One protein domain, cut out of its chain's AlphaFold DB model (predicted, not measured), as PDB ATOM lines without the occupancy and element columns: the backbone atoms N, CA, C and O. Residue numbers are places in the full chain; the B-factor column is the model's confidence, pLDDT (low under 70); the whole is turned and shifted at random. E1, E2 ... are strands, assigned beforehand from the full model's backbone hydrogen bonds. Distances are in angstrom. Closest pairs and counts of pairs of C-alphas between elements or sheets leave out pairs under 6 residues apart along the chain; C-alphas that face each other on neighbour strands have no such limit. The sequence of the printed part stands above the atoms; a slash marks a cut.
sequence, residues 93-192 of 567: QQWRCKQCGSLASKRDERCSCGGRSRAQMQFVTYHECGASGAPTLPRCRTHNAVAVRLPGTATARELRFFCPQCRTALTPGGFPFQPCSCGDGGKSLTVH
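What this domain is: This is residues 93 to 192 of the 567 residues of an uncharacterized protein of Acidimicrobiaceae bacterium (UniProt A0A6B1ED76). Little regular structure: mostly loops with three small antiparallel strand pairs, E1-E2 and E4-E5 in one half of an elongated body, E3-E6 in the other. The printed part has 100 residues, with no named helix and six strands, E1 to E6 in order, holding 20 residues, all strand by class. It is compact, radius of gyration of the C-alphas 13.8 A, spanning 42 by 24 by 24 A.

How they stand to each other: E1, residues 95 to 97, and E2, residues 118 to 120, form a hairpin; N 96 and O 119 are 2.8 A apart. E2 runs on at 28 degrees into E3, residues 123 to 126. E3 is antiparallel to its neighbour E6, residues 188 to 191; N 124 and O 190 are 2.9 A apart. E4, residues 147 to 149, and E5, residues 160 to 162, form a hairpin; N 147 and O 162 are 2.8 A apart. These three N and O pairs are within hydrogen-bond range.

Where its parts are: C-alpha 95 begins E1 at (26.864, 9.723, -33.934); C-alpha 191 ends E6 at (36.890, 7.878, -23.082). E6 measures 10.5 A.

The domain as a whole: The printed part has no cut. Links E1 to E2, E3 to E4 and E5 to E6 are long. Residues 151 to 154 have pLDDT under 70.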
ATOM      1  N   GLN A  93      27.963  14.986 -28.871       93.62
ATOM      2  CA  GLN A  93      26.989  14.913 -29.969       93.62
ATOM      3  C   GLN A  93      27.658  14.419 -31.258       93.62
ATOM      4  O   GLN A  93      27.805  15.151 -32.233       93.62
ATOM      5  N   GLN A  94      28.144  13.179 -31.232       93.75
ATOM      6  CA  GLN A  94      28.864  12.558 -32.341       93.75
ATOM      7  C   GLN A  94      28.337  11.143 -32.557       93.75
ATOM      8  O   GLN A  94      28.554  10.256 -31.735       93.75
ATOM      9  N   TRP A  95      27.637  10.935 -33.671       94.00
ATOM     10  CA  TRP A  95      26.864   9.723 -33.934       94.00
ATOM     11  C   TRP A  95      27.377   8.990 -35.169       94.00
ATOM     12  O   TRP A  95      27.151   9.406 -36.308       94.00
ATOM     13  N   ARG A  96      28.038   7.859 -34.941       93.62
ATOM     14  CA  ARG A  96      28.617   6.993 -35.965       93.62
ATOM     15  C   ARG A  96      27.577   6.023 -36.512       93.62
ATOM     16  O   ARG A  96      27.028   5.219 -35.764       93.62
ATOM     17  N   CYS A  97      27.354   6.026 -37.822       93.94
ATOM     18  CA  CYS A  97      26.583   4.982 -38.494       93.94
ATOM     19  C   CYS A  97      27.248   3.612 -38.295       93.94
ATOM     20  O   CYS A  97      28.431   3.448 -38.600       93.94
ATOM     21  N   LYS A  98      26.489   2.615 -37.821       91.19
ATOM     22  CA  LYS A  98      27.025   1.264 -37.579       91.19
ATOM     23  C   LYS A  98      27.438   0.536 -38.865       91.19
ATOM     24  O   LYS A  98      28.304  -0.325 -38.794       91.19
ATOM     25  N   GLN A  99      26.862   0.899 -40.016       91.31
ATOM     26  CA  GLN A  99      27.149   0.273 -41.313       91.31
ATOM     27  C   GLN A  99      28.364   0.894 -42.014       91.31
ATOM     28  O   GLN A  99      29.337   0.203 -42.289       91.31
ATOM     29  N   CYS A 100      28.334   2.201 -42.300       90.75
ATOM     30  CA  CYS A 100      29.374   2.852 -43.111       90.75
ATOM     31  C   CYS A 100      30.388   3.676 -42.301       90.75
ATOM     32  O   CYS A 100      31.364   4.174 -42.858       90.75
ATOM     33  N   GLY A 101      30.158   3.865 -40.997       92.69
ATOM     34  CA  GLY A 101      31.022   4.669 -40.132       92.69
ATOM     35  C   GLY A 101      30.859   6.186 -40.263       92.69
ATOM     36  O   GLY A 101      31.552   6.905 -39.546       92.69
ATOM     37  N   SER A 102      29.966   6.697 -41.123       94.06
ATOM     38  CA  SER A 102      29.711   8.142 -41.257       94.06
ATOM     39  C   SER A 102      29.291   8.759 -39.926       94.06
ATOM     40  O   SER A 102      28.428   8.215 -39.235       94.06
ATOM     41  N   LEU A 103      29.862   9.911 -39.585       93.94
ATOM     42  CA  LEU A 103      29.524  10.663 -38.379       93.94
ATOM     43  C   LEU A 103      28.470  11.731 -38.686       93.94
ATOM     44  O   LEU A 103      28.444  12.294 -39.776       93.94
ATOM     45  N   ALA A 104      27.600  11.983 -37.716       91.75
ATOM     46  CA  ALA A 104      26.598  13.045 -37.720       91.75
ATOM     47  C   ALA A 104      26.564  13.727 -36.350       91.75
ATOM     48  O   ALA A 104      26.973  13.128 -35.351       91.75
ATOM     49  N   SER A 105      26.053  14.956 -36.297       88.31
ATOM     50  CA  SER A 105      25.843  15.671 -35.031       88.31
ATOM     51  C   SER A 105      24.551  15.242 -34.333       88.31
ATOM     52  O   SER A 105      24.475  15.263 -33.107       88.31
ATOM     53  N   LYS A 106      23.553  14.771 -35.093       88.75
ATOM     54  CA  LYS A 106      22.278  14.275 -34.561       88.75
ATOM     55  C   LYS A 106      22.139  12.765 -34.749       88.75
ATOM     56  O   LYS A 106      22.566  12.199 -35.756       88.75
ATOM     57  N   ARG A 107      21.494  12.110 -33.782       86.69
ATOM     58  CA  ARG A 107      21.236  10.663 -33.810       86.69
ATOM     59  C   ARG A 107      20.303  10.262 -34.949       86.69
ATOM     60  O   ARG A 107      20.575   9.284 -35.638       86.69
ATOM     61  N   ASP A 108      19.236  11.028 -35.145       87.56
ATOM     62  CA  ASP A 108      18.155  10.677 -36.073       87.56
ATOM     63  C   ASP A 108      18.423  11.180 -37.505       87.56
ATOM     64  O   ASP A 108      17.589  11.055 -38.400       87.56
ATOM     65  N   GLU A 109      19.617  11.730 -37.748       86.56
ATOM     66  CA  GLU A 109      20.050  12.153 -39.073       86.56
ATOM     67  C   GLU A 109      20.241  10.933 -39.984       86.56
ATOM     68  O   GLU A 109      21.073  10.049 -39.720       86.56
ATOM     69  N   ARG A 110      19.474  10.885 -41.080       86.25
ATOM     70  CA  ARG A 110      19.528   9.786 -42.052       86.25
ATOM     71  C   ARG A 110      20.930   9.672 -42.640       86.25
ATOM     72  O   ARG A 110      21.538  10.660 -43.036       86.25
ATOM     73  N   CYS A 111      21.459   8.453 -42.683       88.81
ATOM     74  CA  CYS A 111      22.742   8.203 -43.320       88.81
ATOM     75  C   CYS A 111      22.550   7.999 -44.826       88.81
ATOM     76  O   CYS A 111      21.659   7.253 -45.230       88.81
ATOM     77  N   SER A 112      23.430   8.569 -45.650       87.62
ATOM     78  CA  SER A 112      23.396   8.409 -47.113       87.62
ATOM     79  C   SER A 112      23.540   6.957 -47.588       87.62
ATOM     80  O   SER A 112      23.094   6.630 -48.677       87.62
ATOM     81  N   CYS A 113      24.104   6.063 -46.767       89.00
ATOM     82  CA  CYS A 113      24.192   4.630 -47.068       89.00
ATOM     83  C   CYS A 113      22.891   3.849 -46.796       89.00
ATOM     84  O   CYS A 113      22.902   2.625 -46.866       89.00
ATOM     85  N   GLY A 114      21.806   4.514 -46.378       88.19
ATOM     86  CA  GLY A 114      20.540   3.872 -45.993       88.19
ATOM     87  C   GLY A 114      20.508   3.301 -44.567       88.19
ATOM     88  O   GLY A 114      19.462   2.842 -44.104       88.19
ATOM     89  N   GLY A 115      21.623   3.358 -43.833       85.25
ATOM     90  CA  GLY A 115      21.722   2.832 -42.474       85.25
ATOM     91  C   GLY A 115      20.862   3.593 -41.466       85.25
ATOM     92  O   GLY A 115      20.938   4.818 -41.370       85.25
ATOM     93  N   ARG A 116      20.082   2.849 -40.671       83.56
ATOM     94  CA  ARG A 116      19.158   3.393 -39.655       83.56
ATOM     95  C   ARG A 116      19.702   3.375 -38.222       83.56
ATOM     96  O   ARG A 116      19.108   3.979 -37.339       83.56
ATOM     97  N   SER A 117      20.818   2.686 -37.971       88.69
ATOM     98  CA  SER A 117      21.400   2.559 -36.628       88.69
ATOM     99  C   SER A 117      22.677   3.385 -36.488       88.69
ATOM    100  O   SER A 117      23.640   3.194 -37.240       88.69
ATOM    101  N   ARG A 118      22.701   4.275 -35.490       91.25
ATOM    102  CA  ARG A 118      23.885   5.044 -35.094       91.25
ATOM    103  C   ARG A 118      24.287   4.735 -33.653       91.25
ATOM    104  O   ARG A 118      23.429   4.548 -32.795       91.25
ATOM    105  N   ALA A 119      25.591   4.685 -33.406       91.44
ATOM    106  CA  ALA A 119      26.197   4.581 -32.084       91.44
ATOM    107  C   ALA A 119      26.841   5.918 -31.705       91.44
ATOM    108  O   ALA A 119      27.420   6.587 -32.563       91.44
ATOM    109  N   GLN A 120      26.740   6.309 -30.440       94.12
ATOM    110  CA  GLN A 120      27.404   7.508 -29.939       94.12
ATOM    111  C   GLN A 120      28.908   7.251 -29.794       94.12
ATOM    112  O   GLN A 120      29.317   6.177 -29.354       94.12
ATOM    113  N   MET A 121      29.735   8.219 -30.177       93.12
ATOM    114  CA  MET A 121      31.169   8.179 -29.893       93.12
ATOM    115  C   MET A 121      31.401   8.455 -28.406       93.12
ATOM    116  O   MET A 121      30.733   9.299 -27.821       93.12
ATOM    117  N   GLN A 122      32.371   7.769 -27.805       92.19
ATOM    118  CA  GLN A 122      32.622   7.825 -26.358       92.19
ATOM    119  C   GLN A 122      33.782   8.731 -25.933       92.19
ATOM    120  O   GLN A 122      34.097   8.806 -24.747       92.19
ATOM    121  N   PHE A 123      34.444   9.381 -26.888       93.25
ATOM    122  CA  PHE A 123      35.650  10.162 -26.631       93.25
ATOM    123  C   PHE A 123      35.324  11.601 -26.251       93.25
ATOM    124  O   PHE A 123      34.442  12.228 -26.838       93.25
ATOM    125  N   VAL A 124      36.083  12.130 -25.302       95.25
ATOM    126  CA  VAL A 124      35.994  13.503 -24.809       95.25
ATOM    127  C   VAL A 124      37.386  14.112 -24.756       95.25
ATOM    128  O   VAL A 124      38.377  13.401 -24.571       95.25
ATOM    129  N   THR A 125      37.459  15.428 -24.918       96.06
ATOM    130  CA  THR A 125      38.674  16.193 -24.655       96.06
ATOM    131  C   THR A 125      38.625  16.807 -23.267       96.06
ATOM    132  O   THR A 125      37.560  17.218 -22.800       96.06
ATOM    133  N   TYR A 126      39.776  16.882 -22.607       96.50
ATOM    134  CA  TYR A 126      39.938  17.518 -21.304       96.50
ATOM    135  C   TYR A 126      41.314  18.183 -21.189       96.50
ATOM    136  O   TYR A 126      42.220  17.886 -21.963       96.50
ATOM    137  N   HIS A 127      41.471  19.100 -20.242       96.19
ATOM    138  CA  HIS A 127      42.740  19.751 -19.933       96.19
ATOM    139  C   HIS A 127      42.869  19.963 -18.426       96.19
ATOM    140  O   HIS A 127      41.851  20.124 -17.751       96.19
ATOM    141  N   GLU A 128      44.098  20.021 -17.914       95.25
ATOM    142  CA  GLU A 128      44.386  20.177 -16.479       95.25
ATOM    143  C   GLU A 128      43.913  21.508 -15.895       95.25
ATOM    144  O   GLU A 128      43.701  21.615 -14.693       95.25
ATOM    145  N   CYS A 129      43.646  22.504 -16.746       94.38
ATOM    146  CA  CYS A 129      42.974  23.741 -16.345       94.38
ATOM    147  C   CYS A 129      41.465  23.560 -16.052       94.38
ATOM    148  O   CYS A 129      40.773  24.541 -15.804       94.38
ATOM    149  N   GLY A 130      40.926  22.343 -16.193       94.31
ATOM    150  CA  GLY A 130      39.513  22.006 -16.000       94.31
ATOM    151  C   GLY A 130      38.633  22.084 -17.252       94.31
ATOM    152  O   GLY A 130      37.469  21.672 -17.217       94.31
ATOM    153  N   ALA A 131      39.171  22.550 -18.385       95.38
ATOM    154  CA  ALA A 131      38.427  22.615 -19.638       95.38
ATOM    155  C   ALA A 131      38.056  21.212 -20.139       95.38
ATOM    156  O   ALA A 131      38.851  20.279 -20.062       95.38
ATOM    157  N   SER A 132      36.870  21.071 -20.734       95.44
ATOM    158  CA  SER A 132      36.460  19.846 -21.425       95.44
ATOM    159  C   SER A 132      35.600  20.124 -22.645       95.44
ATOM    160  O   SER A 132      35.150  21.251 -22.862       95.44
ATOM    161  N   GLY A 133      35.420  19.121 -23.497       94.56
ATOM    162  CA  GLY A 133      34.623  19.271 -24.703       94.56
ATOM    163  C   GLY A 133      34.485  17.990 -25.507       94.56
ATOM    164  O   GLY A 133      35.074  16.954 -25.202       94.56
ATOM    165  N   ALA A 134      33.657  18.068 -26.544       94.38
ATOM    166  CA  ALA A 134      33.651  17.046 -27.572       94.38
ATOM    167  C   ALA A 134      34.917  17.222 -28.438       94.38
ATOM    168  O   ALA A 134      35.284  18.367 -28.725       94.38
ATOM    169  N   PRO A 135      35.579  16.136 -28.870       93.44
ATOM    170  CA  PRO A 135      36.713  16.232 -29.780       93.44
ATOM    171  C   PRO A 135      36.305  16.857 -31.112       93.44
ATOM    172  O   PRO A 135      35.269  16.494 -31.673       93.44
ATOM    173  N   THR A 136      37.119  17.749 -31.666       92.62
ATOM    174  CA  THR A 136      36.871  18.277 -33.013       92.62
ATOM    175  C   THR A 136      36.931  17.156 -34.054       92.62
ATOM    176  O   THR A 136      37.865  16.357 -34.076       92.62
ATOM    177  N   LEU A 137      35.936  17.098 -34.947       91.94
ATOM    178  CA  LEU A 137      35.919  16.148 -36.056       91.94
ATOM    179  C   LEU A 137      36.560  16.765 -37.305       91.94
ATOM    180  O   LEU A 137      36.140  17.850 -37.715       91.94
ATOM    181  N   PRO A 138      37.518  16.082 -37.954       92.38
ATOM    182  CA  PRO A 138      38.057  16.543 -39.225       92.38
ATOM    183  C   PRO A 138      36.979  16.393 -40.311       92.38
ATOM    184  O   PRO A 138      36.213  15.431 -40.281       92.38
ATOM    185  N   ARG A 139      36.895  17.312 -41.280       92.75
ATOM    186  CA  ARG A 139      35.934  17.227 -42.397       92.75
ATOM    187  C   ARG A 139      36.632  17.332 -43.745       92.75
ATOM    188  O   ARG A 139      37.604  18.064 -43.901       92.75
ATOM    189  N   CYS A 140      36.118  16.596 -44.730       94.25
ATOM    190  CA  CYS A 140      36.577  16.708 -46.112       94.25
ATOM    191  C   CYS A 140      36.304  18.118 -46.655       94.25
ATOM    192  O   CYS A 140      35.168  18.578 -46.577       94.25
ATOM    193  N   ARG A 141      37.309  18.771 -47.253       93.62
ATOM    194  CA  ARG A 141      37.169  20.127 -47.818       93.62
ATOM    195  C   ARG A 141      36.153  20.201 -48.963       93.62
ATOM    196  O   ARG A 141      35.466  21.201 -49.087       93.62
ATOM    197  N   THR A 142      36.038  19.138 -49.759       94.38
ATOM    198  CA  THR A 142      35.135  19.086 -50.922       94.38
ATOM    199  C   THR A 142      33.711  18.697 -50.533       94.38
ATOM    200  O   THR A 142      32.753  19.338 -50.940       94.38
ATOM    201  N   HIS A 143      33.562  17.644 -49.726       92.31
ATOM    202  CA  HIS A 143      32.257  17.024 -49.459       92.31
ATOM    203  C   HIS A 143      31.665  17.389 -48.092       92.31
ATOM    204  O   HIS A 143      30.581  16.926 -47.747       92.31
ATOM    205  N   ASN A 144      32.408  18.136 -47.269       92.12
ATOM    206  CA  ASN A 144      32.051  18.494 -45.893       92.12
ATOM    207  C   ASN A 144      31.601  17.292 -45.026       92.12
ATOM    208  O   ASN A 144      30.793  17.426 -44.106       92.12
ATOM    209  N   ALA A 145      32.126  16.098 -45.318       91.75
ATOM    210  CA  ALA A 145      31.714  14.827 -44.722       91.75
ATOM    211  C   ALA A 145      32.882  14.111 -44.033       91.75
ATOM    212  O   ALA A 145      34.047  14.299 -44.398       91.75
ATOM    213  N   VAL A 146      32.555  13.259 -43.057       95.00
ATOM    214  CA  VAL A 146      33.520  12.463 -42.288       95.00
ATOM    215  C   VAL A 146      32.917  11.133 -41.847       95.00
ATOM    216  O   VAL A 146      31.763  11.051 -41.427       95.00
ATOM    217  N   ALA A 147      33.722  10.082 -41.930       94.00
ATOM    218  CA  ALA A 147      33.452   8.755 -41.412       94.00
ATOM    219  C   ALA A 147      34.649   8.266 -40.593       94.00
ATOM    220  O   ALA A 147      35.778   8.703 -40.813       94.00
ATOM    221  N   VAL A 148      34.399   7.358 -39.651       92.75
ATOM    222  CA  VAL A 148      35.437   6.765 -38.806       92.75
ATOM    223  C   VAL A 148      35.359   5.244 -38.820       92.75
ATOM    224  O   VAL A 148      34.290   4.636 -38.660       92.75
ATOM    225  N   ARG A 149      36.525   4.621 -38.984       87.12
ATOM    226  CA  ARG A 149      36.717   3.186 -38.780       87.12
ATOM    227  C   ARG A 149      37.300   2.971 -37.388       87.12
ATOM    228  O   ARG A 149      38.363   3.501 -37.082       87.12
ATOM    229  N   LEU A 150      36.576   2.210 -36.570       81.19
ATOM    230  CA  LEU A 150      37.070   1.715 -35.291       81.19
ATOM    231  C   LEU A 150      37.884   0.446 -35.590       81.19
ATOM    232  O   LEU A 150      37.323  -0.469 -36.203       81.19
ATOM    233  N   PRO A 151      39.176   0.376 -35.240       67.75
ATOM    234  CA  PRO A 151      39.846  -0.912 -35.108       67.75
ATOM    235  C   PRO A 151      39.211  -1.690 -33.941       67.75
ATOM    236  O   PRO A 151      38.462  -1.121 -33.150       67.75
ATOM    237  N   GLY A 152      39.451  -3.001 -33.840       60.75
ATOM    238  CA  GLY A 152      38.898  -3.833 -32.752       60.75
ATOM    239  C   GLY A 152      39.354  -3.428 -31.338       60.75
ATOM    240  O   GLY A 152      38.900  -4.005 -30.357       60.75
ATOM    241  N   THR A 153      40.235  -2.436 -31.236       57.25
ATOM    242  CA  THR A 153      40.827  -1.828 -30.043       57.25
ATOM    243  C   THR A 153      40.141  -0.492 -29.708       57.25
ATOM    244  O   THR A 153      39.751   0.288 -30.578       57.25
ATOM    245  N   ALA A 154      39.982  -0.197 -28.415       59.97
ATOM    246  CA  ALA A 154      39.256   0.980 -27.920       59.97
ATOM    247  C   ALA A 154      40.102   2.275 -27.849       59.97
ATOM    248  O   ALA A 154      39.677   3.254 -27.230       59.97
ATOM    249  N   THR A 155      41.298   2.311 -28.444       71.06
ATOM    250  CA  THR A 155      42.245   3.428 -28.305       71.06
ATOM    251  C   THR A 155      41.975   4.526 -29.339       71.06
ATOM    252  O   THR A 155      41.717   4.286 -30.519       71.06
ATOM    253  N   ALA A 156      42.046   5.787 -28.909       73.06
ATOM    254  CA  ALA A 156      41.693   6.911 -29.773       73.06
ATOM    255  C   ALA A 156      42.682   7.171 -30.922       73.06
ATOM    256  O   ALA A 156      42.296   7.734 -31.945       73.06
ATOM    257  N   ARG A 157      43.955   6.790 -30.756       77.00
ATOM    258  CA  ARG A 157      45.018   7.016 -31.753       77.00
ATOM    259  C   ARG A 157      44.888   6.114 -32.975       77.00
ATOM    260  O   ARG A 157      45.316   6.488 -34.059       77.00
ATOM    261  N   GLU A 158      44.268   4.952 -32.813       82.94
ATOM    262  CA  GLU A 158      44.119   3.976 -33.891       82.94
ATOM    263  C   GLU A 158      42.899   4.266 -34.782       82.94
ATOM    264  O   GLU A 158      42.726   3.661 -35.844       82.94
ATOM    265  N   LEU A 159      42.060   5.232 -34.388       87.19
ATOM    266  CA  LEU A 159      40.920   5.676 -35.179       87.19
ATOM    267  C   LEU A 159      41.378   6.234 -36.524       87.19
ATOM    268  O   LEU A 159      42.244   7.104 -36.597       87.19
ATOM    269  N   ARG A 160      40.735   5.782 -37.601       89.38
ATOM    270  CA  ARG A 160      40.998   6.289 -38.952       89.38
ATOM    271  C   ARG A 160      39.804   7.085 -39.448       89.38
ATOM    272  O   ARG A 160      38.737   6.509 -39.685       89.38
ATOM    273  N   PHE A 161      39.994   8.391 -39.613       93.81
ATOM    274  CA  PHE A 161      38.997   9.292 -40.186       93.81
ATOM    275  C   PHE A 161      39.196   9.419 -41.696       93.81
ATOM    276  O   PHE A 161      40.310   9.633 -42.170       93.81
ATOM    277  N   PHE A 162      38.115   9.301 -42.459       93.94
ATOM    278  CA  PHE A 162      38.139   9.371 -43.921       93.94
ATOM    279  C   PHE A 162      36.859  10.011 -44.466       93.94
ATOM    280  O   PHE A 162      35.830  10.058 -43.789       93.94
ATOM    281  N   CYS A 163      36.895  10.504 -45.703       94.12
ATOM    282  CA  CYS A 163      35.693  10.965 -46.390       94.12
ATOM    283  C   CYS A 163      34.874   9.763 -46.901       94.12
ATOM    284  O   CYS A 163      35.414   8.952 -47.655       94.12
ATOM    285  N   PRO A 164      33.571   9.637 -46.587       91.69
ATOM    286  CA  PRO A 164      32.761   8.528 -47.093       91.69
ATOM    287  C   PRO A 164      32.525   8.574 -48.615       91.69
ATOM    288  O   PRO A 164      32.149   7.550 -49.174       91.69
ATOM    289  N   GLN A 165      32.749   9.722 -49.270       92.38
ATOM    290  CA  GLN A 165      32.504   9.921 -50.705       92.38
ATOM    291  C   GLN A 165      33.771   9.687 -51.543       92.38
ATOM    292  O   GLN A 165      33.801   8.773 -52.356       92.38
ATOM    293  N   CYS A 166      34.853  10.435 -51.295       93.56
ATOM    294  CA  CYS A 166      36.109  10.301 -52.051       93.56
ATOM    295  C   CYS A 166      37.159   9.386 -51.404       93.56
ATOM    296  O   CYS A 166      38.259   9.255 -51.928       93.56
ATOM    297  N   ARG A 167      36.858   8.781 -50.244       92.38
ATOM    298  CA  ARG A 167      37.743   7.865 -49.491       92.38
ATOM    299  C   ARG A 167      39.080   8.445 -49.013       92.38
ATOM    300  O   ARG A 167      39.832   7.732 -48.356       92.38
ATOM    301  N   THR A 168      39.343   9.729 -49.242       93.44
ATOM    302  CA  THR A 168      40.538  10.426 -48.750       93.44
ATOM    303  C   THR A 168      40.632  10.351 -47.226       93.44
ATOM    304  O   THR A 168      39.651  10.638 -46.529       93.44
ATOM    305  N   ALA A 169      41.806   9.983 -46.708       93.06
ATOM    306  CA  ALA A 169      42.108  10.044 -45.280       93.06
ATOM    307  C   ALA A 169      42.109  11.504 -44.802       93.06
ATOM    308  O   ALA A 169      42.646  12.382 -45.475       93.06
ATOM    309  N   LEU A 170      41.478  11.771 -43.659       93.19
ATOM    310  CA  LEU A 170      41.302  13.128 -43.132       93.19
ATOM    311  C   LEU A 170      42.313  13.484 -42.041       93.19
ATOM    312  O   LEU A 170      42.553  14.665 -41.801       93.19
ATOM    313  N   THR A 171      42.891  12.482 -41.379       88.56
ATOM    314  CA  THR A 171      43.964  12.640 -40.390       88.56
ATOM    315  C   THR A 171      45.008  11.531 -40.563       88.56
ATOM    316  O   THR A 171      44.658  10.448 -41.044       88.56
ATOM    317  N   PRO A 172      46.276  11.762 -40.162       80.94
ATOM    318  CA  PRO A 172      47.315  10.722 -40.143       80.94
ATOM    319  C   PRO A 172      46.989   9.563 -39.183       80.94
ATOM    320  O   PRO A 172      47.433   8.438 -39.388       80.94
ATOM    321  N   GLY A 173      46.190   9.838 -38.150       81.75
ATOM    322  CA  GLY A 173      45.705   8.880 -37.162       81.75
ATOM    323  C   GLY A 173      45.035   9.614 -36.003       81.75
ATOM    324  O   GLY A 173      45.495  10.676 -35.588       81.75
ATOM    325  N   GLY A 174      43.925   9.077 -35.504       86.75
ATOM    326  CA  GLY A 174      43.183   9.654 -34.390       86.75
ATOM    327  C   GLY A 174      42.510  10.996 -34.686       86.75
ATOM    328  O   GLY A 174      42.337  11.415 -35.836       86.75
ATOM    329  N   PHE A 175      42.069  11.643 -33.609       90.50
ATOM    330  CA  PHE A 175      41.476  12.978 -33.644       90.50
ATOM    331  C   PHE A 175      42.548  14.056 -33.890       90.50
ATOM    332  O   PHE A 175      43.695  13.875 -33.480       90.50
ATOM    333  N   PRO A 176      42.193  15.184 -34.533       91.19
ATOM    334  CA  PRO A 176      43.102  16.313 -34.698       91.19
ATOM    335  C   PRO A 176      43.499  16.923 -33.348       91.19
ATOM    336  O   PRO A 176      42.735  16.876 -32.381       91.19
ATOM    337  N   PHE A 177      44.677  17.551 -33.313       91.56
ATOM    338  CA  PHE A 177      45.096  18.375 -32.182       91.56
ATOM    339  C   PHE A 177      44.081  19.499 -31.945       91.56
ATOM    340  O   PHE A 177      43.662  20.182 -32.883       91.56
ATOM    341  N   GLN A 178      43.692  19.690 -30.686       93.62
ATOM    342  CA  GLN A 178      42.731  20.706 -30.282       93.62
ATOM    343  C   GLN A 178      43.381  21.597 -29.215       93.62
ATOM    344  O   GLN A 178      43.571  21.120 -28.094       93.62
ATOM    345  N   PRO A 179      43.714  22.866 -29.523       94.25
ATOM    346  CA  PRO A 179      44.295  23.770 -28.537       94.25
ATOM    347  C   PRO A 179      43.320  24.021 -27.381       94.25
ATOM    348  O   PRO A 179      42.092  23.998 -27.555       94.25
ATOM    349  N   CYS A 180      43.865  24.248 -26.190       94.88
ATOM    350  CA  CYS A 180      43.079  24.648 -25.036       94.88
ATOM    351  C   CYS A 180      42.925  26.174 -24.987       94.88
ATOM    352  O   CYS A 180      43.842  26.921 -25.310       94.88
ATOM    353  N   SER A 181      41.762  26.651 -24.542       92.19
ATOM    354  CA  SER A 181      41.478  28.088 -24.431       92.19
ATOM    355  C   SER A 181      42.281  28.795 -23.336       92.19
ATOM    356  O   SER A 181      42.285  30.017 -23.299       92.19
ATOM    357  N   CYS A 182      42.941  28.053 -22.444       91.19
ATOM    358  CA  CYS A 182      43.817  28.620 -21.420       91.19
ATOM    359  C   CYS A 182      45.194  29.051 -21.946       91.19
ATOM    360  O   CYS A 182      45.953  29.633 -21.185       91.19
ATOM    361  N   GLY A 183      45.543  28.737 -23.199       89.19
ATOM    362  CA  GLY A 183      46.850  29.062 -23.784       89.19
ATOM    363  C   GLY A 183      47.935  28.003 -23.555       89.19
ATOM    364  O   GLY A 183      48.786  27.827 -24.422       89.19
ATOM    365  N   ASP A 184      47.859  27.232 -22.469       87.19
ATOM    366  CA  ASP A 184      48.794  26.128 -22.201       87.19
ATOM    367  C   ASP A 184      48.481  24.869 -23.022       87.19
ATOM    368  O   ASP A 184      47.819  23.941 -22.567       87.19
ATOM    369  N   GLY A 185      48.965  24.826 -24.262       90.56
ATOM    370  CA  GLY A 185      49.001  23.602 -25.062       90.56
ATOM    371  C   GLY A 185      47.638  23.073 -25.533       90.56
ATOM    372  O   GLY A 185      46.695  23.815 -25.823       90.56
ATOM    373  N   GLY A 186      47.572  21.753 -25.727       92.81
ATOM    374  CA  GLY A 186      46.417  21.056 -26.296       92.81
ATOM    375  C   GLY A 186      45.609  20.280 -25.271       92.81
ATOM    376  O   GLY A 186      46.122  19.841 -24.248       92.81
ATOM    377  N   LYS A 187      44.334  20.045 -25.577       94.94
ATOM    378  CA  LYS A 187      43.497  19.157 -24.771       94.94
ATOM    379  C   LYS A 187      43.901  17.696 -24.984       94.94
ATOM    380  O   LYS A 187      44.009  17.233 -26.121       94.94
ATOM    381  N   SER A 188      44.023  16.965 -23.886       94.62
ATOM    382  CA  SER A 188      44.133  15.509 -23.862       94.62
ATOM    383  C   SER A 188      42.810  14.860 -24.258       94.62
ATOM    384  O   SER A 188      41.745  15.472 -24.163       94.62
ATOM    385  N   LEU A 189      42.864  13.608 -24.713       92.69
ATOM    386  CA  LEU A 189      41.698  12.892 -25.222       92.69
ATOM    387  C   LEU A 189      41.641  11.465 -24.684       92.69
ATOM    388  O   LEU A 189      42.623  10.729 -24.733       92.69
ATOM    389  N   THR A 190      40.470  11.067 -24.195       93.25
ATOM    390  CA  THR A 190      40.208   9.716 -23.687       93.25
ATOM    391  C   THR A 190      38.708   9.413 -23.723       93.25
ATOM    392  O   THR A 190      37.916  10.213 -24.222       93.25
ATOM    393  N   VAL A 191      38.303   8.239 -23.244       92.38
ATOM    394  CA  VAL A 191      36.890   7.878 -23.082       92.38
ATOM    395  C   VAL A 191      36.266   8.625 -21.903       92.38
ATOM    396  O   VAL A 191      36.903   8.819 -20.873       92.38
ATOM    397  N   HIS A 192      34.996   9.004 -22.018       93.12
ATOM    398  CA  HIS A 192      34.313   9.849 -21.031       93.12
ATOM    399  C   HIS A 192      34.285   9.283 -19.594       93.12
ATOM    400  O   HIS A 192      34.161  10.047 -18.644       93.12
TER     401      HIS A 192